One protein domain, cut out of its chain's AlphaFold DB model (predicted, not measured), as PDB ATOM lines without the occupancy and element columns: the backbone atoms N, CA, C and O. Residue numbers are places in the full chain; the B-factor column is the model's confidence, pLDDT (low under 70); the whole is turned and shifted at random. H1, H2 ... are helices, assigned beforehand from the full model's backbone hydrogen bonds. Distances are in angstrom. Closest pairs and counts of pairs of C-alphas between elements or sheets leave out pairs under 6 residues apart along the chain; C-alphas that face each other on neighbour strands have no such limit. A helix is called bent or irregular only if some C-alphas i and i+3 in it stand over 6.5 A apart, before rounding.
ATOM      1  N   GLU A   2     -25.062-120.335  -4.770       29.81
ATOM      2  CA  GLU A   2     -26.286-119.533  -4.800       29.81
ATOM      3  C   GLU A   2     -27.490-120.468  -4.660       29.81
ATOM      4  O   GLU A   2     -28.006-120.996  -5.641       29.81
ATOM      5  N   PHE A   3     -27.922-120.709  -3.420       35.88
ATOM      6  CA  PHE A   3     -29.244-121.286  -3.191       35.88
ATOM      7  C   PHE A   3     -30.281-120.216  -3.523       35.88
ATOM      8  O   PHE A   3     -30.469-119.267  -2.763       35.88
ATOM      9  N   SER A   4     -30.927-120.350  -4.682       41.12
ATOM     10  CA  SER A   4     -32.004-119.441  -5.067       41.12
ATOM     11  C   SER A   4     -33.154-119.524  -4.056       41.12
ATOM     12  O   SER A   4     -33.422-120.588  -3.489       41.12
ATOM     13  N   VAL A   5     -33.878-118.418  -3.862       42.88
ATOM     14  CA  VAL A   5     -35.056-118.385  -2.974       42.88
ATOM     15  C   VAL A   5     -36.098-119.431  -3.403       42.88
ATOM     16  O   VAL A   5     -36.720-120.063  -2.552       42.88
ATOM     17  N   ASN A   6     -36.204-119.707  -4.708       58.03
ATOM     18  CA  ASN A   6     -37.066-120.753  -5.263       58.03
ATOM     19  C   ASN A   6     -36.650-122.163  -4.806       58.03
ATOM     20  O   ASN A   6     -37.508-122.999  -4.550       58.03
ATOM     21  N   THR A   7     -35.349-122.440  -4.656       58.69
ATOM     22  CA  THR A   7     -34.851-123.745  -4.184       58.69
ATOM     23  C   THR A   7     -35.272-124.001  -2.734       58.69
ATOM     24  O   THR A   7     -35.797-125.067  -2.419       58.69
ATOM     25  N   LEU A   8     -35.113-122.996  -1.866       57.44
ATOM     26  CA  LEU A   8     -35.551-123.048  -0.466       57.44
ATOM     27  C   LEU A   8     -37.082-123.114  -0.337       57.44
ATOM     28  O   LEU A   8     -37.592-123.878   0.483       57.44
ATOM     29  N   GLY A   9     -37.812-122.365  -1.169       69.44
ATOM     30  CA  GLY A   9     -39.273-122.422  -1.247       69.44
ATOM     31  C   GLY A   9     -39.778-123.812  -1.640       69.44
ATOM     32  O   GLY A   9     -40.625-124.375  -0.948       69.44
ATOM     33  N   ASN A  10     -39.206-124.410  -2.687       68.69
ATOM     34  CA  ASN A  10     -39.589-125.743  -3.149       68.69
ATOM     35  C   ASN A  10     -39.265-126.825  -2.105       68.69
ATOM     36  O   ASN A  10     -40.106-127.679  -1.843       68.69
ATOM     37  N   GLU A  11     -38.106-126.766  -1.437       75.19
ATOM     38  CA  GLU A  11     -37.804-127.668  -0.315       75.19
ATOM     39  C   GLU A  11     -38.788-127.521   0.856       75.19
ATOM     40  O   GLU A  11     -39.153-128.520   1.481       75.19
ATOM     41  N   TYR A  12     -39.212-126.295   1.173       78.81
ATOM     42  CA  TYR A  12     -40.187-126.038   2.233       78.81
ATOM     43  C   TYR A  12     -41.566-126.609   1.878       78.81
ATOM     44  O   TYR A  12     -42.149-127.334   2.685       78.81
ATOM     45  N   LEU A  13     -42.053-126.360   0.657       76.12
ATOM     46  CA  LEU A  13     -43.303-126.930   0.146       76.12
ATOM     47  C   LEU A  13     -43.253-128.467   0.119       76.12
ATOM     48  O   LEU A  13     -44.203-129.115   0.563       76.12
ATOM     49  N   LEU A  14     -42.121-129.051  -0.299       80.25
ATOM     50  CA  LEU A  14     -41.912-130.501  -0.323       80.25
ATOM     51  C   LEU A  14     -42.045-131.120   1.083       80.25
ATOM     52  O   LEU A  14     -42.754-132.113   1.279       80.25
ATOM     53  N   LYS A  15     -41.386-130.509   2.078       83.50
ATOM     54  CA  LYS A  15     -41.439-130.925   3.490       83.50
ATOM     55  C   LYS A  15     -42.843-130.746   4.073       83.50
ATOM     56  O   LYS A  15     -43.347-131.661   4.721       83.50
ATOM     57  N   LEU A  16     -43.502-129.622   3.789       82.31
ATOM     58  CA  LEU A  16     -44.865-129.329   4.237       82.31
ATOM     59  C   LEU A  16     -45.877-130.364   3.712       82.31
ATOM     60  O   LEU A  16     -46.718-130.843   4.473       82.31
ATOM     61  N   GLY A  17     -45.764-130.771   2.443       85.06
ATOM     62  CA  GLY A  17     -46.604-131.825   1.873       85.06
ATOM     63  C   GLY A  17     -46.328-133.218   2.450       85.06
ATOM     64  O   GLY A  17     -47.268-133.989   2.627       85.06
ATOM     65  N   TYR A  18     -45.085-133.548   2.828       87.88
ATOM     66  CA  TYR A  18     -44.815-134.809   3.539       87.88
ATOM     67  C   TYR A  18     -45.405-134.818   4.954       87.88
ATOM     68  O   TYR A  18     -46.094-135.775   5.302       87.88
ATOM     69  N   ILE A  19     -45.257-133.727   5.715       87.25
ATOM     70  CA  ILE A  19     -45.900-133.568   7.032       87.25
ATOM     71  C   ILE A  19     -47.426-133.703   6.903       87.25
ATOM     72  O   ILE A  19     -48.065-134.375   7.716       87.25
ATOM     73  N   ALA A  20     -48.023-133.122   5.856       87.88
ATOM     74  CA  ALA A  20     -49.446-133.270   5.574       87.88
ATOM     75  C   ALA A  20     -49.838-134.724   5.245       87.88
ATOM     76  O   ALA A  20     -50.795-135.225   5.832       87.88
ATOM     77  N   MET A  21     -49.091-135.421   4.377       88.62
ATOM     78  CA  MET A  21     -49.319-136.840   4.039       88.62
ATOM     79  C   MET A  21     -49.220-137.772   5.254       88.62
ATOM     80  O   MET A  21     -49.952-138.759   5.344       88.62
ATOM     81  N   GLU A  22     -48.320-137.482   6.193       87.12
ATOM     82  CA  GLU A  22     -48.181-138.249   7.433       87.12
ATOM     83  C   GLU A  22     -49.380-138.033   8.362       87.12
ATOM     84  O   GLU A  22     -49.950-139.003   8.861       87.12
ATOM     85  N   ASN A  23     -49.840-136.789   8.500       86.31
ATOM     86  CA  ASN A  23     -50.945-136.414   9.385       86.31
ATOM     87  C   ASN A  23     -52.355-136.699   8.818       86.31
ATOM     88  O   ASN A  23     -53.345-136.499   9.526       86.31
ATOM     89  N   LEU A  24     -52.485-137.253   7.603       86.31
ATOM     90  CA  LEU A  24     -53.767-137.756   7.071       86.31
ATOM     91  C   LEU A  24     -54.412-138.837   7.959       86.31
ATOM     92  O   LEU A  24     -55.631-139.012   7.924       86.31
ATOM     93  N   GLN A  25     -53.617-139.537   8.774       85.56
ATOM     94  CA  GLN A  25     -54.101-140.527   9.741       85.56
ATOM     95  C   GLN A  25     -54.680-139.920  11.032       85.56
ATOM     96  O   GLN A  25     -55.272-140.639  11.827       85.56
ATOM     97  N   SER A  26     -54.553-138.604  11.251       79.69
ATOM     98  CA  SER A  26     -54.964-137.973  12.510       79.69
ATOM     99  C   SER A  26     -56.448-138.188  12.823       79.69
ATOM    100  O   SER A  26     -57.318-137.855  12.017       79.69
ATOM    101  N   GLN A  27     -56.745-138.669  14.031       71.44
ATOM    102  CA  GLN A  27     -58.113-138.771  14.548       71.44
ATOM    103  C   GLN A  27     -58.774-137.391  14.767       71.44
ATOM    104  O   GLN A  27     -59.996-137.313  14.861       71.44
ATOM    105  N   ILE A  28     -58.002-136.293  14.814       74.19
ATOM    106  CA  ILE A  28     -58.523-134.926  14.966       74.19
ATOM    107  C   ILE A  28     -59.059-134.445  13.604       74.19
ATOM    108  O   ILE A  28     -58.255-134.158  12.708       74.19
ATOM    109  N   PRO A  29     -60.386-134.270  13.408       67.19
ATOM    110  CA  PRO A  29     -60.936-134.016  12.073       67.19
ATOM    111  C   PRO A  29     -60.455-132.694  11.466       67.19
ATOM    112  O   PRO A  29     -60.212-132.618  10.264       67.19
ATOM    113  N   ALA A  30     -60.267-131.660  12.293       69.19
ATOM    114  CA  ALA A  30     -59.726-130.372  11.862       69.19
ATOM    115  C   ALA A  30     -58.284-130.479  11.331       69.19
ATOM    116  O   ALA A  30     -57.975-129.870  10.307       69.19
ATOM    117  N   LEU A  31     -57.427-131.292  11.966       72.88
ATOM    118  CA  LEU A  31     -56.057-131.518  11.503       72.88
ATOM    119  C   LEU A  31     -56.059-132.322  10.197       72.88
ATOM    120  O   LEU A  31     -55.488-131.862   9.213       72.88
ATOM    121  N   LYS A  32     -56.804-133.439  10.137       78.00
ATOM    122  CA  LYS A  32     -56.983-134.230   8.903       78.00
ATOM    123  C   LYS A  32     -57.477-133.353   7.738       78.00
ATOM    124  O   LYS A  32     -56.928-133.414   6.638       78.00
ATOM    125  N   TYR A  33     -58.458-132.478   7.975       78.00
ATOM    126  CA  TYR A  33     -58.966-131.539   6.966       78.00
ATOM    127  C   TYR A  33     -57.927-130.494   6.535       78.00
ATOM    128  O   TYR A  33     -57.839-130.184   5.343       78.00
ATOM    129  N   GLY A  34     -57.142-129.968   7.483       74.69
ATOM    130  CA  GLY A  34     -56.042-129.034   7.236       74.69
ATOM    131  C   GLY A  34     -54.939-129.646   6.374       74.69
ATOM    132  O   GLY A  34     -54.551-129.054   5.370       74.69
ATOM    133  N   CYS A  35     -54.513-130.872   6.680       83.12
ATOM    134  CA  CYS A  35     -53.541-131.620   5.881       83.12
ATOM    135  C   CYS A  35     -54.030-131.849   4.444       83.12
ATOM    136  O   CYS A  35     -53.293-131.594   3.493       83.12
ATOM    137  N   VAL A  36     -55.303-132.220   4.261       84.19
ATOM    138  CA  VAL A  36     -55.888-132.308   2.915       84.19
ATOM    139  C   VAL A  36     -55.963-130.938   2.230       84.19
ATOM    140  O   VAL A  36     -55.774-130.864   1.022       84.19
ATOM    141  N   LYS A  37     -56.211-129.838   2.956       81.62
ATOM    142  CA  LYS A  37     -56.168-128.483   2.373       81.62
ATOM    143  C   LYS A  37     -54.761-128.054   1.943       81.62
ATOM    144  O   LYS A  37     -54.636-127.395   0.919       81.62
ATOM    145  N   ILE A  38     -53.719-128.466   2.664       80.88
ATOM    146  CA  ILE A  38     -52.321-128.250   2.264       80.88
ATOM    147  C   ILE A  38     -52.010-129.015   0.970       80.88
ATOM    148  O   ILE A  38     -51.463-128.438   0.036       80.88
ATOM    149  N   LEU A  39     -52.402-130.288   0.879       85.25
ATOM    150  CA  LEU A  39     -52.152-131.120  -0.305       85.25
ATOM    151  C   LEU A  39     -52.966-130.673  -1.531       85.25
ATOM    152  O   LEU A  39     -52.437-130.653  -2.639       85.25
ATOM    153  N   GLU A  40     -54.211-130.235  -1.329       85.25
ATOM    154  CA  GLU A  40     -55.041-129.566  -2.341       85.25
ATOM    155  C   GLU A  40     -54.358-128.288  -2.869       85.25
ATOM    156  O   GLU A  40     -54.237-128.114  -4.080       85.25
ATOM    157  N   ALA A  41     -53.837-127.429  -1.984       80.31
ATOM    158  CA  ALA A  41     -53.125-126.213  -2.377       80.31
ATOM    159  C   ALA A  41     -51.813-126.505  -3.132       80.31
ATOM    160  O   ALA A  41     -51.538-125.860  -4.143       80.31
ATOM    161  N   LEU A  42     -51.035-127.503  -2.693       81.06
ATOM    162  CA  LEU A  42     -49.819-127.949  -3.387       81.06
ATOM    163  C   LEU A  42     -50.131-128.468  -4.799       81.06
ATOM    164  O   LEU A  42     -49.468-128.064  -5.747       81.06
ATOM    165  N   ALA A  43     -51.177-129.285  -4.956       81.25
ATOM    166  CA  ALA A  43     -51.618-129.798  -6.255       81.25
ATOM    167  C   ALA A  43     -52.098-128.703  -7.231       81.25
ATOM    168  O   ALA A  43     -52.018-128.878  -8.449       81.25
ATOM    169  N   ILE A  44     -52.606-127.581  -6.706       76.56
ATOM    170  CA  ILE A  44     -53.022-126.409  -7.490       76.56
ATOM    171  C   ILE A  44     -51.818-125.536  -7.878       76.56
ATOM    172  O   ILE A  44     -51.789-125.022  -8.999       76.56
ATOM    173  N   PHE A  45     -50.855-125.361  -6.966       78.62
ATOM    174  CA  PHE A  45     -49.681-124.496  -7.135       78.62
ATOM    175  C   PHE A  45     -48.589-125.136  -8.006       78.62
ATOM    176  O   PHE A  45     -48.124-124.513  -8.956       78.62
ATOM    177  N   ASP A  46     -48.225-126.389  -7.721       77.00
ATOM    178  CA  ASP A  46     -47.240-127.168  -8.477       77.00
ATOM    179  C   ASP A  46     -47.824-128.537  -8.858       77.00
ATOM    180  O   ASP A  46     -47.632-129.558  -8.192       77.00
ATOM    181  N   ARG A  47     -48.557-128.551  -9.978       79.81
ATOM    182  CA  ARG A  47     -49.187-129.763 -10.518       79.81
ATOM    183  C   ARG A  47     -48.158-130.854 -10.844       79.81
ATOM    184  O   ARG A  47     -48.470-132.034 -10.695       79.81
ATOM    185  N   GLN A  48     -46.964-130.479 -11.309       80.00
ATOM    186  CA  GLN A  48     -45.952-131.439 -11.747       80.00
ATOM    187  C   GLN A  48     -45.223-132.046 -10.548       80.00
ATOM    188  O   GLN A  48     -45.265-133.264 -10.377       80.00
ATOM    189  N   GLY A  49     -44.656-131.221  -9.663       80.62
ATOM    190  CA  GLY A  49     -43.996-131.696  -8.449       80.62
ATOM    191  C   GLY A  49     -44.939-132.479  -7.534       80.62
ATOM    192  O   GLY A  49     -44.511-133.456  -6.916       80.62
ATOM    193  N   PHE A  50     -46.240-132.151  -7.510       84.81
ATOM    194  CA  PHE A  50     -47.245-132.963  -6.820       84.81
ATOM    195  C   PHE A  50     -47.431-134.351  -7.457       84.81
ATOM    196  O   PHE A  50     -47.453-135.366  -6.748       84.81
ATOM    197  N   ASN A  51     -47.554-134.403  -8.787       84.00
ATOM    198  CA  ASN A  51     -47.711-135.649  -9.540       84.00
ATOM    199  C   ASN A  51     -46.476-136.556  -9.459       84.00
ATOM    200  O   ASN A  51     -46.630-137.773  -9.486       84.00
ATOM    201  N   GLU A  52     -45.280-135.987  -9.316       84.62
ATOM    202  CA  GLU A  52     -44.029-136.734  -9.147       84.62
ATOM    203  C   GLU A  52     -43.802-137.167  -7.683       84.62
ATOM    204  O   GLU A  52     -43.421-138.310  -7.427       84.62
ATOM    205  N   SER A  53     -44.079-136.296  -6.701       84.38
ATOM    206  CA  SER A  53     -43.687-136.512  -5.292       84.38
ATOM    207  C   SER A  53     -44.742-137.202  -4.421       84.38
ATOM    208  O   SER A  53     -44.393-137.986  -3.528       84.38
ATOM    209  N   TYR A  54     -46.031-136.906  -4.636       88.12
ATOM    210  CA  TYR A  54     -47.118-137.344  -3.746       88.12
ATOM    211  C   TYR A  54     -48.077-138.324  -4.404       88.12
ATOM    212  O   TYR A  54     -48.437-139.311  -3.764       88.12
ATOM    213  N   ASN A  55     -48.459-138.107  -5.665       85.44
ATOM    214  CA  ASN A  55     -49.443-138.964  -6.332       85.44
ATOM    215  C   ASN A  55     -49.055-140.466  -6.316       85.44
ATOM    216  O   ASN A  55     -49.892-141.276  -5.920       85.44
ATOM    217  N   PRO A  56     -47.788-140.882  -6.550       88.50
ATOM    218  CA  PRO A  56     -47.395-142.293  -6.445       88.50
ATOM    219  C   PRO A  56     -47.536-142.864  -5.024       88.50
ATOM    220  O   PRO A  56     -47.814-144.052  -4.854       88.50
ATOM    221  N   ARG A  57     -47.375-142.029  -3.984       88.06
ATOM    222  CA  ARG A  57     -47.588-142.423  -2.580       88.06
ATOM    223  C   ARG A  57     -49.077-142.559  -2.263       88.06
ATOM    224  O   ARG A  57     -49.458-143.519  -1.604       88.06
ATOM    225  N   ILE A  58     -49.897-141.631  -2.757       89.25
ATOM    226  CA  ILE A  58     -51.361-141.645  -2.628       89.25
ATOM    227  C   ILE A  58     -51.929-142.907  -3.291       89.25
ATOM    228  O   ILE A  58     -52.605-143.686  -2.619       89.25
ATOM    229  N   SER A  59     -51.562-143.184  -4.547       88.50
ATOM    230  CA  SER A  59     -51.963-144.405  -5.258       88.50
ATOM    231  C   SER A  59     -51.502-145.672  -4.540       88.50
ATOM    232  O   SER A  59     -52.293-146.596  -4.367       88.50
ATOM    233  N   LYS A  60     -50.251-145.719  -4.051       88.31
ATOM    234  CA  LYS A  60     -49.753-146.875  -3.291       88.31
ATOM    235  C   LYS A  60     -50.559-147.113  -2.011       88.31
ATOM    236  O   LYS A  60     -50.877-148.263  -1.724       88.31
ATOM    237  N   ILE A  61     -50.895-146.067  -1.254       87.75
ATOM    238  CA  ILE A  61     -51.726-146.198  -0.046       87.75
ATOM    239  C   ILE A  61     -53.126-146.693  -0.420       87.75
ATOM    240  O   ILE A  61     -53.606-147.633   0.200       87.75
ATOM    241  N   LEU A  62     -53.758-146.127  -1.452       87.94
ATOM    242  CA  LEU A  62     -55.122-146.496  -1.843       87.94
ATOM    243  C   LEU A  62     -55.243-147.933  -2.372       87.94
ATOM    244  O   LEU A  62     -56.209-148.617  -2.033       87.94
ATOM    245  N   LEU A  63     -54.244-148.415  -3.119       85.44
ATOM    246  CA  LEU A  63     -54.140-149.823  -3.525       85.44
ATOM    247  C   LEU A  63     -53.830-150.761  -2.345       85.44
ATOM    248  O   LEU A  63     -54.229-151.921  -2.373       85.44
ATOM    249  N   SER A  64     -53.164-150.266  -1.296       82.25
ATOM    250  CA  SER A  64     -52.897-151.005  -0.050       82.25
ATOM    251  C   SER A  64     -54.106-150.927   0.894       82.25
ATOM    252  O   SER A  64     -54.017-150.369   1.991       82.25
ATOM    253  N   PHE A  65     -55.262-151.419   0.441       75.88
ATOM    254  CA  PHE A  65     -56.493-151.408   1.234       75.88
ATOM    255  C   PHE A  65     -56.304-152.185   2.553       75.88
ATOM    256  O   PHE A  65     -55.730-153.273   2.527       75.88
ATOM    257  N   PRO A  66     -56.745-151.655   3.710       70.19
ATOM    258  CA  PRO A  66     -56.503-152.292   5.000       70.19
ATOM    259  C   PRO A  66     -57.347-153.563   5.176       70.19
ATOM    260  O   PRO A  66     -58.577-153.497   5.223       70.19
ATOM    261  N   ASP A  67     -56.681-154.706   5.358       60.62
ATOM    262  CA  ASP A  67     -57.306-155.977   5.738       60.62
ATOM    263  C   ASP A  67     -57.983-155.869   7.116       60.62
ATOM    264  O   ASP A  67     -57.380-156.139   8.153       60.62
ATOM    265  N   CYS A  68     -59.266-155.501   7.140       56.19
ATOM    266  CA  CYS A  68     -60.105-155.568   8.343       56.19
ATOM    267  C   CYS A  68     -61.046-156.782   8.247       56.19
ATOM    268  O   CYS A  68     -62.270-156.659   8.356       56.19
ATOM    269  N   ASN A  69     -60.461-157.961   8.002       50.09
ATOM    270  CA  ASN A  69     -61.150-159.251   8.059       50.09
ATOM    271  C   ASN A  69     -61.490-159.592   9.517       50.09
ATOM    272  O   ASN A  69     -60.805-160.376  10.170       50.09
ATOM    273  N   PHE A  82     -59.455-148.782  16.523       46.41
ATOM    274  CA  PHE A  82     -59.532-147.311  16.471       46.41
ATOM    275  C   PHE A  82     -58.124-146.684  16.429       46.41
ATOM    276  O   PHE A  82     -57.931-145.659  15.768       46.41
ATOM    277  N   SER A  83     -57.134-147.315  17.078       50.88
ATOM    278  CA  SER A  83     -55.707-146.967  16.980       50.88
ATOM    279  C   SER A  83     -55.001-147.442  15.701       50.88
ATOM    280  O   SER A  83     -53.800-147.218  15.558       50.88
ATOM    281  N   ASN A  84     -55.695-148.079  14.749       65.50
ATOM    282  CA  ASN A  84     -55.075-148.515  13.500       65.50
ATOM    283  C   ASN A  84     -54.820-147.321  12.559       65.50
ATOM    284  O   ASN A  84     -55.649-146.952  11.721       65.50
ATOM    285  N   ASP A  85     -53.623-146.743  12.687       69.75
ATOM    286  CA  ASP A  85     -53.110-145.669  11.834       69.75
ATOM    287  C   ASP A  85     -53.276-145.973  10.339       69.75
ATOM    288  O   ASP A  85     -53.642-145.078   9.581       69.75
ATOM    289  N   ILE A  86     -53.063-147.219   9.895       74.88
ATOM    290  CA  ILE A  86     -53.151-147.607   8.476       74.88
ATOM    291  C   ILE A  86     -54.571-147.370   7.949       74.88
ATOM    292  O   ILE A  86     -54.749-146.774   6.885       74.88
ATOM    293  N   PHE A  87     -55.584-147.760   8.725       77.56
ATOM    294  CA  PHE A  87     -56.989-147.547   8.389       77.56
ATOM    295  C   PHE A  87     -57.341-146.053   8.324       77.56
ATOM    296  O   PHE A  87     -57.887-145.577   7.323       77.56
ATOM    297  N   GLN A  88     -56.972-145.278   9.350       79.44
ATOM    298  CA  GLN A  88     -57.242-143.836   9.376       79.44
ATOM    299  C   GLN A  88     -56.496-143.078   8.265       79.44
ATOM    300  O   GLN A  88     -57.035-142.099   7.728       79.44
ATOM    301  N   LYS A  89     -55.290-143.540   7.900       84.94
ATOM    302  CA  LYS A  89     -54.471-143.022   6.796       84.94
ATOM    303  C   LYS A  89     -55.086-143.334   5.442       84.94
ATOM    304  O   LYS A  89     -55.118-142.438   4.602       84.94
ATOM    305  N   TRP A  90     -55.597-144.549   5.229       88.44
ATOM    306  CA  TRP A  90     -56.243-144.940   3.972       88.44
ATOM    307  C   TRP A  90     -57.443-144.033   3.673       88.44
ATOM    308  O   TRP A  90     -57.490-143.390   2.626       88.44
ATOM    309  N   TRP A  91     -58.344-143.852   4.643       86.50
ATOM    310  CA  TRP A  91     -59.516-142.984   4.477       86.50
ATOM    311  C   TRP A  91     -59.177-141.490   4.396       86.50
ATOM    312  O   TRP A  91     -59.791-140.763   3.611       86.50
ATOM    313  N   GLY A  92     -58.174-141.020   5.148       88.00
ATOM    314  CA  GLY A  92     -57.640-139.664   4.982       88.00
ATOM    315  C   GLY A  92     -57.037-139.441   3.592       88.00
ATOM    316  O   GLY A  92     -57.214-138.375   3.004       88.00
ATOM    317  N   THR A  93     -56.400-140.470   3.032       90.69
ATOM    318  CA  THR A  93     -55.843-140.471   1.674       90.69
ATOM    319  C   THR A  93     -56.935-140.535   0.607       90.69
ATOM    320  O   THR A  93     -56.813-139.831  -0.388       90.69
ATOM    321  N   LEU A  94     -58.039-141.264   0.818       91.19
ATOM    322  CA  LEU A  94     -59.182-141.257  -0.107       91.19
ATOM    323  C   LEU A  94     -59.852-139.880  -0.158       91.19
ATOM    324  O   LEU A  94     -60.075-139.338  -1.239       91.19
ATOM    325  N   PHE A  95     -60.112-139.275   1.005       90.44
ATOM    326  CA  PHE A  95     -60.621-137.904   1.077       90.44
ATOM    327  C   PHE A  95     -59.649-136.903   0.429       90.44
ATOM    328  O   PHE A  95     -60.085-135.987  -0.271       90.44
ATOM    329  N   CYS A  96     -58.336-137.102   0.596       89.75
ATOM    330  CA  CYS A  96     -57.327-136.309  -0.101       89.75
ATOM    331  C   CYS A  96     -57.389-136.483  -1.620       89.75
ATOM    332  O   CYS A  96     -57.391-135.489  -2.343       89.75
ATOM    333  N   TYR A  97     -57.460-137.725  -2.099       90.19
ATOM    334  CA  TYR A  97     -57.479-138.044  -3.520       90.19
ATOM    335  C   TYR A  97     -58.707-137.446  -4.202       90.19
ATOM    336  O   TYR A  97     -58.543-136.688  -5.149       90.19
ATOM    337  N   LEU A  98     -59.916-137.675  -3.675       87.88
ATOM    338  CA  LEU A  98     -61.159-137.107  -4.218       87.88
ATOM    339  C   LEU A  98     -61.084-135.575  -4.333       87.88
ATOM    340  O   LEU A  98     -61.431-134.996  -5.362       87.88
ATOM    341  N   LYS A  99     -60.575-134.913  -3.290       85.31
ATOM    342  CA  LYS A  99     -60.497-133.450  -3.201       85.31
ATOM    343  C   LYS A  99     -59.392-132.838  -4.072       85.31
ATOM    344  O   LYS A  99     -59.574-131.737  -4.580       85.31
ATOM    345  N   VAL A 100     -58.286-133.549  -4.304       82.81
ATOM    346  CA  VAL A 100     -57.256-133.166  -5.288       82.81
ATOM    347  C   VAL A 100     -57.739-133.438  -6.716       82.81
ATOM    348  O   VAL A 100     -57.635-132.558  -7.572       82.81
ATOM    349  N   HIS A 101     -58.315-134.616  -6.968       75.56
ATOM    350  CA  HIS A 101     -58.849-135.037  -8.264       75.56
ATOM    351  C   HIS A 101     -59.843-134.005  -8.798       75.56
ATOM    352  O   HIS A 101     -59.686-133.525  -9.914       75.56
ATOM    353  N   LYS A 102     -60.760-133.535  -7.946       70.69
ATOM    354  CA  LYS A 102     -61.667-132.409  -8.212       70.69
ATOM    355  C   LYS A 102     -61.013-131.215  -8.913       70.69
ATOM    356  O   LYS A 102     -61.517-130.750  -9.929       70.69
ATOM    357  N   HIS A 103     -59.883-130.732  -8.398       65.31
ATOM    358  CA  HIS A 103     -59.158-129.598  -8.980       65.31
ATOM    359  C   HIS A 103     -58.309-129.985 -10.204       65.31
ATOM    360  O   HIS A 103     -58.030-129.131 -11.046       65.31
ATOM    361  N   MET A 104     -57.925-131.261 -10.333       63.19
ATOM    362  CA  MET A 104     -57.242-131.801 -11.513       63.19
ATOM    363  C   MET A 104     -58.182-131.933 -12.725       63.19
ATOM    364  O   MET A 104     -57.752-131.615 -13.833       63.19
ATOM    365  N   THR A 105     -59.430-132.378 -12.527       59.53
ATOM    366  CA  THR A 105     -60.429-132.576 -13.598       59.53
ATOM    367  C   THR A 105     -61.059-131.261 -14.067       59.53
ATOM    368  O   THR A 105     -61.309-131.100 -15.257       59.53
ATOM    369  N   TYR A 106     -61.242-130.290 -13.164       53.44
ATOM    370  CA  TYR A 106     -61.824-128.970 -13.471       53.44
ATOM    371  C   TYR A 106     -61.072-128.228 -14.598       53.44
ATOM    372  O   TYR A 106     -61.656-127.513 -15.404       53.44
ATOM    373  N   LYS A 107     -59.748-128.416 -14.712       47.56
ATOM    374  CA  LYS A 107     -58.948-127.794 -15.787       47.56
ATOM    375  C   LYS A 107     -59.088-128.474 -17.158       47.56
ATOM    376  O   LYS A 107     -58.613-127.910 -18.136       47.56
ATOM    377  N   SER A 108     -59.722-129.644 -17.261       38.19
ATOM    378  CA  SER A 108     -59.934-130.332 -18.546       38.19
ATOM    379  C   SER A 108     -61.073-129.700 -19.356       38.19
ATOM    380  O   SER A 108     -60.980-129.575 -20.574       38.19
ATOM    381  N   PHE A 109     -62.142-129.251 -18.686       40.19
ATOM    382  CA  PHE A 109     -63.363-128.732 -19.323       40.19
ATOM    383  C   PHE A 109     -63.209-127.341 -19.971       40.19
ATOM    384  O   PHE A 109     -64.150-126.842 -20.606       40.19
ATOM    385  N   SER A 110     -62.035-126.709 -19.838       35.41
ATOM    386  CA  SER A 110     -61.762-125.346 -20.307       35.41
ATOM    387  C   SER A 110     -61.210-125.230 -21.735       35.41
ATOM    388  O   SER A 110     -60.948-124.109 -22.164       35.41
ATOM    389  N   GLY A 111     -61.036-126.325 -22.490       31.27
ATOM    390  CA  GLY A 111     -60.759-126.214 -23.934       31.27
ATOM    391  C   GLY A 111     -60.082-127.393 -24.634       31.27
ATOM    392  O   GLY A 111     -60.108-127.442 -25.863       31.27
ATOM    393  N   PRO A 121     -58.222-146.414 -13.145       79.00
ATOM    394  CA  PRO A 121     -58.009-147.760 -12.629       79.00
ATOM    395  C   PRO A 121     -57.735-147.763 -11.119       79.00
ATOM    396  O   PRO A 121     -57.911-148.799 -10.478       79.00
ATOM    397  N   LEU A 122     -57.335-146.623 -10.538       84.56
ATOM    398  CA  LEU A 122     -57.175-146.477  -9.097       84.56
ATOM    399  C   LEU A 122     -58.534-146.397  -8.388       84.56
ATOM    400  O   LEU A 122     -58.794-147.211  -7.503       84.56
ATOM    401  N   LEU A 123     -59.416-145.474  -8.785       84.88
ATOM    402  CA  LEU A 123     -60.789-145.393  -8.274       84.88
ATOM    403  C   LEU A 123     -61.575-146.687  -8.524       84.88
ATOM    404  O   LEU A 123     -62.338-147.105  -7.656       84.88
ATOM    405  N   ASP A 124     -61.364-147.355  -9.657       85.31
ATOM    406  CA  ASP A 124     -62.045-148.608  -9.990       85.31
ATOM    407  C   ASP A 124     -61.582-149.782  -9.098       85.31
ATOM    408  O   ASP A 124     -62.396-150.610  -8.679       85.31
ATOM    409  N   ALA A 125     -60.295-149.826  -8.725       85.81
ATOM    410  CA  ALA A 125     -59.771-150.747  -7.710       85.81
ATOM    411  C   ALA A 125     -60.273-150.401  -6.295       85.81
ATOM    412  O   ALA A 125     -60.704-151.286  -5.557       85.81
ATOM    413  N   VAL A 126     -60.289-149.112  -5.933       88.75
ATOM    414  CA  VAL A 126     -60.840-148.625  -4.658       88.75
ATOM    415  C   VAL A 126     -62.317-149.006  -4.514       88.75
ATOM    416  O   VAL A 126     -62.706-149.508  -3.462       88.75
ATOM    417  N   CYS A 127     -63.134-148.837  -5.558       88.88
ATOM    418  CA  CYS A 127     -64.551-149.204  -5.519       88.88
ATOM    419  C   CYS A 127     -64.752-150.711  -5.324       88.88
ATOM    420  O   CYS A 127     -65.557-151.092  -4.482       88.88
ATOM    421  N   LYS A 128     -63.986-151.563  -6.023       86.00
ATOM    422  CA  LYS A 128     -64.039-153.029  -5.846       86.00
ATOM    423  C   LYS A 128     -63.685-153.444  -4.415       86.00
ATOM    424  O   LYS A 128     -64.377-154.270  -3.827       86.00
ATOM    425  N   ASN A 129     -62.656-152.831  -3.827       83.38
ATOM    426  CA  ASN A 129     -62.267-153.099  -2.441       83.38
ATOM    427  C   ASN A 129     -63.359-152.654  -1.450       83.38
ATOM    428  O   ASN A 129     -63.694-153.398  -0.532       83.38
ATOM    429  N   LEU A 130     -63.970-151.484  -1.666       86.19
ATOM    430  CA  LEU A 130     -65.090-150.993  -0.856       86.19
ATOM    431  C   LEU A 130     -66.349-151.875  -0.991       86.19
ATOM    432  O   LEU A 130     -67.013-152.133   0.009       86.19
ATOM    433  N   GLU A 131     -66.667-152.371  -2.189       86.62
ATOM    434  CA  GLU A 131     -67.794-153.288  -2.438       86.62
ATOM    435  C   GLU A 131     -67.628-154.620  -1.702       86.62
ATOM    436  O   GLU A 131     -68.548-155.054  -1.006       86.62
ATOM    437  N   LEU A 132     -66.445-155.236  -1.800       79.00
ATOM    438  CA  LEU A 132     -66.104-156.448  -1.050       79.00
ATOM    439  C   LEU A 132     -66.196-156.213   0.463       79.00
ATOM    440  O   LEU A 132     -66.703-157.059   1.198       79.00
ATOM    441  N   PHE A 133     -65.747-155.045   0.926       76.19
ATOM    442  CA  PHE A 133     -65.700-154.710   2.342       76.19
ATOM    443  C   PHE A 133     -67.086-154.497   2.972       76.19
ATOM    444  O   PHE A 133     -67.411-155.088   4.005       76.19
ATOM    445  N   PHE A 134     -67.925-153.661   2.352       79.25
ATOM    446  CA  PHE A 134     -69.255-153.321   2.872       79.25
ATOM    447  C   PHE A 134     -70.297-154.442   2.677       79.25
ATOM    448  O   PHE A 134     -71.426-154.327   3.151       79.25
ATOM    449  N   HIS A 135     -69.922-155.567   2.057       73.94
ATOM    450  CA  HIS A 135     -70.754-156.773   1.990       73.94
ATOM    451  C   HIS A 135     -70.956-157.440   3.372       73.94
ATOM    452  O   HIS A 135     -71.957-158.130   3.586       73.94
ATOM    453  N   ASN A 136     -70.047-157.244   4.339       71.81
ATOM    454  CA  ASN A 136     -70.226-157.721   5.716       71.81
ATOM    455  C   ASN A 136     -70.842-156.619   6.602       71.81
ATOM    456  O   ASN A 136     -70.250-155.553   6.793       71.81
ATOM    457  N   GLN A 137     -72.012-156.881   7.200       69.50
ATOM    458  CA  GLN A 137     -72.673-155.932   8.106       69.50
ATOM    459  C   GLN A 137     -71.847-155.610   9.364       69.50
ATOM    460  O   GLN A 137     -71.919-154.479   9.845       69.50
ATOM    461  N   GLN A 138     -71.049-156.550   9.890       69.00
ATOM    462  CA  GLN A 138     -70.171-156.277  11.037       69.00
ATOM    463  C   GLN A 138     -69.076-155.271  10.655       69.00
ATOM    464  O   GLN A 138     -68.957-154.217  11.283       69.00
ATOM    465  N   SER A 139     -68.347-155.548   9.568       68.00
ATOM    466  CA  SER A 139     -67.320-154.661   9.006       68.00
ATOM    467  C   SER A 139     -67.885-153.278   8.664       68.00
ATOM    468  O   SER A 139     -67.269-152.258   8.969       68.00
ATOM    469  N   SER A 140     -69.104-153.234   8.118       72.50
ATOM    470  CA  SER A 140     -69.833-151.994   7.833       72.50
ATOM    471  C   SER A 140     -70.096-151.169   9.097       72.50
ATOM    472  O   SER A 140     -69.825-149.966   9.102       72.50
ATOM    473  N   ARG A 141     -70.586-151.798  10.181       71.38
ATOM    474  CA  ARG A 141     -70.806-151.127  11.479       71.38
ATOM    475  C   ARG A 141     -69.510-150.574  12.046       71.38
ATOM    476  O   ARG A 141     -69.484-149.412  12.441       71.38
ATOM    477  N   PHE A 142     -68.456-151.387  12.042       72.31
ATOM    478  CA  PHE A 142     -67.142-151.000  12.539       72.31
ATOM    479  C   PHE A 142     -66.570-149.792  11.779       72.31
ATOM    480  O   PHE A 142     -66.149-148.821  12.395       72.31
ATOM    481  N   VAL A 143     -66.599-149.795  10.444       71.69
ATOM    482  CA  VAL A 143     -66.012-148.701   9.650       71.69
ATOM    483  C   VAL A 143     -66.797-147.401   9.751       71.69
ATOM    484  O   VAL A 143     -66.199-146.325   9.815       71.69
ATOM    485  N   ILE A 144     -68.127-147.472   9.802       74.69
ATOM    486  CA  ILE A 144     -68.958-146.270   9.886       74.69
ATOM    487  C   ILE A 144     -68.865-145.615  11.277       74.69
ATOM    488  O   ILE A 144     -68.845-144.383  11.355       74.69
ATOM    489  N   SER A 145     -68.689-146.386  12.359       70.62
ATOM    490  CA  SER A 145     -68.340-145.815  13.669       70.62
ATOM    491  C   SER A 145     -66.887-145.313  13.723       70.62
ATOM    492  O   SER A 145     -66.656-144.206  14.209       70.62
ATOM    493  N   ALA A 146     -65.923-146.049  13.151       69.56
ATOM    494  CA  ALA A 146     -64.498-145.689  13.127       69.56
ATOM    495  C   ALA A 146     -64.176-144.391  12.359       69.56
ATOM    496  O   ALA A 146     -63.192-143.710  12.662       69.56
ATOM    497  N   LEU A 147     -64.995-144.032  11.369       71.94
ATOM    498  CA  LEU A 147     -64.876-142.775  10.624       71.94
ATOM    499  C   LEU A 147     -65.599-141.600  11.288       71.94
ATOM    500  O   LEU A 147     -65.153-140.451  11.171       71.94
ATOM    501  N   GLY A 148     -66.726-141.875  11.945       71.44
ATOM    502  CA  GLY A 148     -67.670-140.872  12.420       71.44
ATOM    503  C   GLY A 148     -68.402-140.124  11.286       71.44
ATOM    504  O   GLY A 148     -67.934-140.071  10.141       71.44
ATOM    505  N   PRO A 149     -69.549-139.484  11.589       68.69
ATOM    506  CA  PRO A 149     -70.402-138.860  10.575       68.69
ATOM    507  C   PRO A 149     -69.695-137.729   9.816       68.69
ATOM    508  O   PRO A 149     -69.869-137.597   8.608       68.69
ATOM    509  N   GLN A 150     -68.832-136.960  10.490       71.00
ATOM    510  CA  GLN A 150     -68.086-135.845   9.896       71.00
ATOM    511  C   GLN A 150     -67.216-136.283   8.703       71.00
ATOM    512  O   GLN A 150     -67.249-135.653   7.646       71.00
ATOM    513  N   SER A 151     -66.452-137.369   8.862       73.44
ATOM    514  CA  SER A 151     -65.544-137.878   7.827       73.44
ATOM    515  C   SER A 151     -66.323-138.480   6.659       73.44
ATOM    516  O   SER A 151     -66.000-138.219   5.503       73.44
ATOM    517  N   LEU A 152     -67.386-139.235   6.961       77.25
ATOM    518  CA  LEU A 152     -68.280-139.825   5.962       77.25
ATOM    519  C   LEU A 152     -68.959-138.752   5.109       77.25
ATOM    520  O   LEU A 152     -68.938-138.855   3.885       77.25
ATOM    521  N   LEU A 153     -69.480-137.688   5.731       76.69
ATOM    522  CA  LEU A 153     -70.044-136.541   5.015       76.69
ATOM    523  C   LEU A 153     -69.010-135.865   4.112       76.69
ATOM    524  O   LEU A 153     -69.358-135.474   3.005       76.69
ATOM    525  N   TRP A 154     -67.746-135.743   4.532       81.00
ATOM    526  CA  TRP A 154     -66.685-135.173   3.691       81.00
ATOM    527  C   TRP A 154     -66.316-136.053   2.491       81.00
ATOM    528  O   TRP A 154     -66.091-135.517   1.407       81.00
ATOM    529  N   ILE A 155     -66.277-137.378   2.665       85.88
ATOM    530  CA  ILE A 155     -66.002-138.331   1.579       85.88
ATOM    531  C   ILE A 155     -67.169-138.338   0.586       85.88
ATOM    532  O   ILE A 155     -66.957-138.048  -0.588       85.88
ATOM    533  N   LEU A 156     -68.398-138.568   1.068       85.44
ATOM    534  CA  LEU A 156     -69.631-138.498   0.272       85.44
ATOM    535  C   LEU A 156     -69.710-137.186  -0.514       85.44
ATOM    536  O   LEU A 156     -69.990-137.194  -1.713       85.44
ATOM    537  N   TYR A 157     -69.422-136.070   0.160       83.25
ATOM    538  CA  TYR A 157     -69.438-134.751  -0.442       83.25
ATOM    539  C   TYR A 157     -68.446-134.620  -1.607       83.25
ATOM    540  O   TYR A 157     -68.867-134.312  -2.720       83.25
ATOM    541  N   GLU A 158     -67.144-134.856  -1.392       85.88
ATOM    542  CA  GLU A 158     -66.166-134.686  -2.477       85.88
ATOM    543  C   GLU A 158     -66.344-135.760  -3.579       85.88
ATOM    544  O   GLU A 158     -66.075-135.470  -4.744       85.88
ATOM    545  N   SER A 159     -66.891-136.950  -3.275       88.88
ATOM    546  CA  SER A 159     -67.307-137.937  -4.288       88.88
ATOM    547  C   SER A 159     -68.427-137.420  -5.201       88.88
ATOM    548  O   SER A 159     -68.273-137.465  -6.420       88.88
ATOM    549  N   MET A 160     -69.520-136.872  -4.659       86.25
ATOM    550  CA  MET A 160     -70.595-136.272  -5.477       86.25
ATOM    551  C   MET A 160     -70.121-135.031  -6.245       86.25
ATOM    552  O   MET A 160     -70.562-134.764  -7.360       86.25
ATOM    553  N   SER A 161     -69.151-134.314  -5.684       82.06
ATOM    554  CA  SER A 161     -68.444-133.199  -6.317       82.06
ATOM    555  C   SER A 161     -67.382-133.602  -7.352       82.06
ATOM    556  O   SER A 161     -66.703-132.730  -7.892       82.06
ATOM    557  N   THR A 162     -67.202-134.899  -7.610       78.69
ATOM    558  CA  THR A 162     -66.312-135.443  -8.651       78.69
ATOM    559  C   THR A 162     -67.009-136.491  -9.521       78.69
ATOM    560  O   THR A 162     -66.338-137.250 -10.211       78.69
ATOM    561  N   SER A 163     -68.347-136.554  -9.483       83.00
ATOM    562  CA  SER A 163     -69.157-137.571 -10.172       83.00
ATOM    563  C   SER A 163     -68.794-139.029  -9.818       83.00
ATOM    564  O   SER A 163     -69.129-139.964 -10.546       83.00
ATOM    565  N   ASN A 164     -68.145-139.263  -8.673       86.88
ATOM    566  CA  ASN A 164     -67.729-140.587  -8.201       86.88
ATOM    567  C   ASN A 164     -68.886-141.343  -7.520       86.88
ATOM    568  O   ASN A 164     -68.780-141.822  -6.387       86.88
ATOM    569  N   TRP A 165     -70.013-141.445  -8.226       89.06
ATOM    570  CA  TRP A 165     -71.287-141.970  -7.728       89.06
ATOM    571  C   TRP A 165     -71.228-143.415  -7.237       89.06
ATOM    572  O   TRP A 165     -72.003-143.785  -6.361       89.06
ATOM    573  N   ARG A 166     -70.264-144.217  -7.698       90.75
ATOM    574  CA  ARG A 166     -70.057-145.585  -7.201       90.75
ATOM    575  C   ARG A 166     -69.666-145.608  -5.721       90.75
ATOM    576  O   ARG A 166     -70.276-146.337  -4.946       90.75
ATOM    577  N   ILE A 167     -68.754-144.728  -5.294       90.38
ATOM    578  CA  ILE A 167     -68.399-144.557  -3.872       90.38
ATOM    579  C   ILE A 167     -69.618-144.067  -3.076       90.38
ATOM    580  O   ILE A 167     -69.877-144.548  -1.973       90.38
ATOM    581  N   VAL A 168     -70.405-143.156  -3.659       91.56
ATOM    582  CA  VAL A 168     -71.639-142.632  -3.052       91.56
ATOM    583  C   VAL A 168     -72.665-143.748  -2.839       91.56
ATOM    584  O   VAL A 168     -73.207-143.864  -1.740       91.56
ATOM    585  N   LYS A 169     -72.893-144.606  -3.843       92.25
ATOM    586  CA  LYS A 169     -73.797-145.763  -3.784       92.25
ATOM    587  C   LYS A 169     -73.383-146.730  -2.677       92.25
ATOM    588  O   LYS A 169     -74.205-147.039  -1.821       92.25
ATOM    589  N   ILE A 170     -72.110-147.139  -2.643       90.06
ATOM    590  CA  ILE A 170     -71.579-148.067  -1.630       90.06
ATOM    591  C   ILE A 170     -71.769-147.496  -0.216       90.06
ATOM    592  O   ILE A 170     -72.343-148.158   0.647       90.06
ATOM    593  N   LEU A 171     -71.339-146.251   0.019       88.44
ATOM    594  CA  LEU A 171     -71.401-145.628   1.344       88.44
ATOM    595  C   LEU A 171     -72.837-145.347   1.807       88.44
ATOM    596  O   LEU A 171     -73.161-145.614   2.962       88.44
ATOM    597  N   THR A 172     -73.712-144.830   0.940       88.38
ATOM    598  CA  THR A 172     -75.114-144.565   1.317       88.38
ATOM    599  C   THR A 172     -75.896-145.854   1.548       88.38
ATOM    600  O   THR A 172     -76.615-145.942   2.543       88.38
ATOM    601  N   GLN A 173     -75.701-146.883   0.715       88.25
ATOM    602  CA  GLN A 173     -76.292-148.207   0.925       88.25
ATOM    603  C   GLN A 173     -75.820-148.837   2.241       88.25
ATOM    604  O   GLN A 173     -76.641-149.393   2.971       88.25
ATOM    605  N   ALA A 174     -74.535-148.703   2.585       84.31
ATOM    606  CA  ALA A 174     -74.011-149.158   3.868       84.31
ATOM    607  C   ALA A 174     -74.644-148.399   5.049       84.31
ATOM    608  O   ALA A 174     -75.191-149.032   5.944       84.31
ATOM    609  N   ILE A 175     -74.645-147.059   5.047       81.38
ATOM    610  CA  ILE A 175     -75.203-146.259   6.157       81.38
ATOM    611  C   ILE A 175     -76.703-146.541   6.360       81.38
ATOM    612  O   ILE A 175     -77.143-146.730   7.495       81.38
ATOM    613  N   LEU A 176     -77.481-146.630   5.274       79.81
ATOM    614  CA  LEU A 176     -78.914-146.949   5.328       79.81
ATOM    615  C   LEU A 176     -79.167-148.384   5.808       79.81
ATOM    616  O   LEU A 176     -80.036-148.597   6.651       79.81
ATOM    617  N   GLY A 177     -78.369-149.358   5.353       76.31
ATOM    618  CA  GLY A 177     -78.436-150.751   5.808       76.31
ATOM    619  C   GLY A 177     -78.111-150.952   7.295       76.31
ATOM    620  O   GLY A 177     -78.403-152.012   7.849       76.31
ATOM    621  N   LEU A 178     -77.540-149.941   7.957       71.06
ATOM    622  CA  LEU A 178     -77.284-149.927   9.398       71.06
ATOM    623  C   LEU A 178     -78.319-149.142  10.217       71.06
ATOM    624  O   LEU A 178     -78.277-149.229  11.443       71.06
ATOM    625  N   ASN A 179     -79.233-148.413   9.565       65.56
ATOM    626  CA  ASN A 179     -80.275-147.584  10.181       65.56
ATOM    627  C   ASN A 179     -79.749-146.630  11.278       65.56
ATOM    628  O   ASN A 179     -80.219-146.635  12.417       65.56
ATOM    629  N   LEU A 180     -78.724-145.842  10.943       62.12
ATOM    630  CA  LEU A 180     -78.051-144.946  11.886       62.12
ATOM    631  C   LEU A 180     -78.772-143.596  12.003       62.12
ATOM    632  O   LEU A 180     -78.944-142.894  11.010       62.12
ATOM    633  N   SER A 181     -79.105-143.205  13.235       51.28
ATOM    634  CA  SER A 181     -79.816-141.965  13.597       51.28
ATOM    635  C   SER A 181     -79.141-140.673  13.133       51.28
ATOM    636  O   SER A 181     -79.811-139.674  12.901       51.28
ATOM    637  N   ASN A 182     -77.816-140.678  12.981       52.78
ATOM    638  CA  ASN A 182     -76.995-139.469  12.840       52.78
ATOM    639  C   ASN A 182     -77.075-138.816  11.440       52.78
ATOM    640  O   ASN A 182     -76.250-137.965  11.104       52.78
ATOM    641  N   PHE A 183     -78.026-139.242  10.605       56.31
ATOM    642  CA  PHE A 183     -78.248-138.754   9.250       56.31
ATOM    643  C   PHE A 183     -79.748-138.709   8.936       56.31
ATOM    644  O   PHE A 183     -80.489-139.633   9.263       56.31
ATOM    645  N   ASN A 184     -80.192-137.683   8.205       66.56
ATOM    646  CA  ASN A 184     -81.557-137.647   7.682       66.56
ATOM    647  C   ASN A 184     -81.754-138.781   6.653       66.56
ATOM    648  O   ASN A 184     -81.121-138.788   5.592       66.56
TER     649      ASN A 184
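Overview. This is residues 2 to 69, 82 to 111 and 121 to 184 of the 710 residues of an uncharacterized protein of Smittium culicis (UniProt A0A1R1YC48). H5 runs through the middle of a compact body of helices; the hairpin of H1 and H2 packs on one side of it through H2, and on its other side H4, H6, H8 and H7b follow one another round to close a ring of five helices with H5. H7a makes a corner with the end of H6 and stands close to H8, about perpendicular to it, and residues 2 to 9 stick out and add to the length. The printed part has 162 residues, with eight named helices, H1 to H8 along the chain, and no named strand: the class is all helix. The radius of gyration of the C-alphas is 16.7 A, and the spans are 62 by 41 by 27 A.

Along the chain. H1, residues 5 to 23, begins at C-alpha 5 (-35.056, -118.385, -2.974) and is 27.0 A long. H2 is residues 29 to 45, 24.2 A; H3 is residues 47 to 53 and H4 residues 55 to 63. H5, residues 85 to 106, is 31.5 A long, and H6 is residues 121 to 134, 19.9 A. H7, residues 137 to 160, was assigned as one helix by its hydrogen bonds but is bent, with C-alphas 146 and 149 9.4 A apart; its arms are H7a, residues 137 to 146, and H7b, residues 149 to 160. H8, residues 165 to 177, ends at C-alpha 177 (-78.436, -150.751, 5.808).

Arrangement. The hub is H5, touching four helices. It touches H2, closest C-alphas Val 100 and Glu 40 at 5.2 A, the same way at 38 degrees, a tilt only just steep. With residues 94 to 102 alone it touches H7b, closest C-alphas Phe 95 and Ile 155 at 5.4 A, at a shallow tilt of 32 degrees. With residues 90 to 97 alone it touches H4, closest C-alphas Trp 90 and Leu 62 at 6.1 A. It only just touches H1, with 3 pairs of C-alphas within 8 A, the closest Thr 93 and Met 21 at 7.8 A. H1 and H2 form a hairpin, closest C-alphas Ala 20 and Cys 35 at 4.4 A, and so do H7b and H8, closest Leu 156 and Val 168 at 5.7 A. H6 touches H8, closest C-alphas Cys 127 and Ile 167 at 6.3 A, at a shallow tilt of 10 degrees, the same way. With residues 122 to 126 alone H6 touches H4, closest C-alphas Val 126 and Leu 62 at 6.7 A. H2 and H3 only just touch, and only at the corner, closest C-alphas Ala 43 and Phe 50 at 5.4 A; H6 and H7a likewise, Phe 134 and Ser 140 at 5.2 A. Every O i to N i+4 pair is within hydrogen-bond range in H1, H2, H3, H4, H6, H7a, H7b and H8; in H5 17 of 18 are.

Size, cuts and confidence. The C-alphas farthest apart, of Glu 2 and Asn 179, are 62.7 A apart. Residues 70 to 81 and 112 to 120 are not printed; the gaps are 14.7 A and 24.5 A between C-alphas. The links printed whole are tight. Mean pLDDT of the printed part is 76.1, with 38 residues under 70, among them 2 to 10, 103 to 111 and 179 to 184.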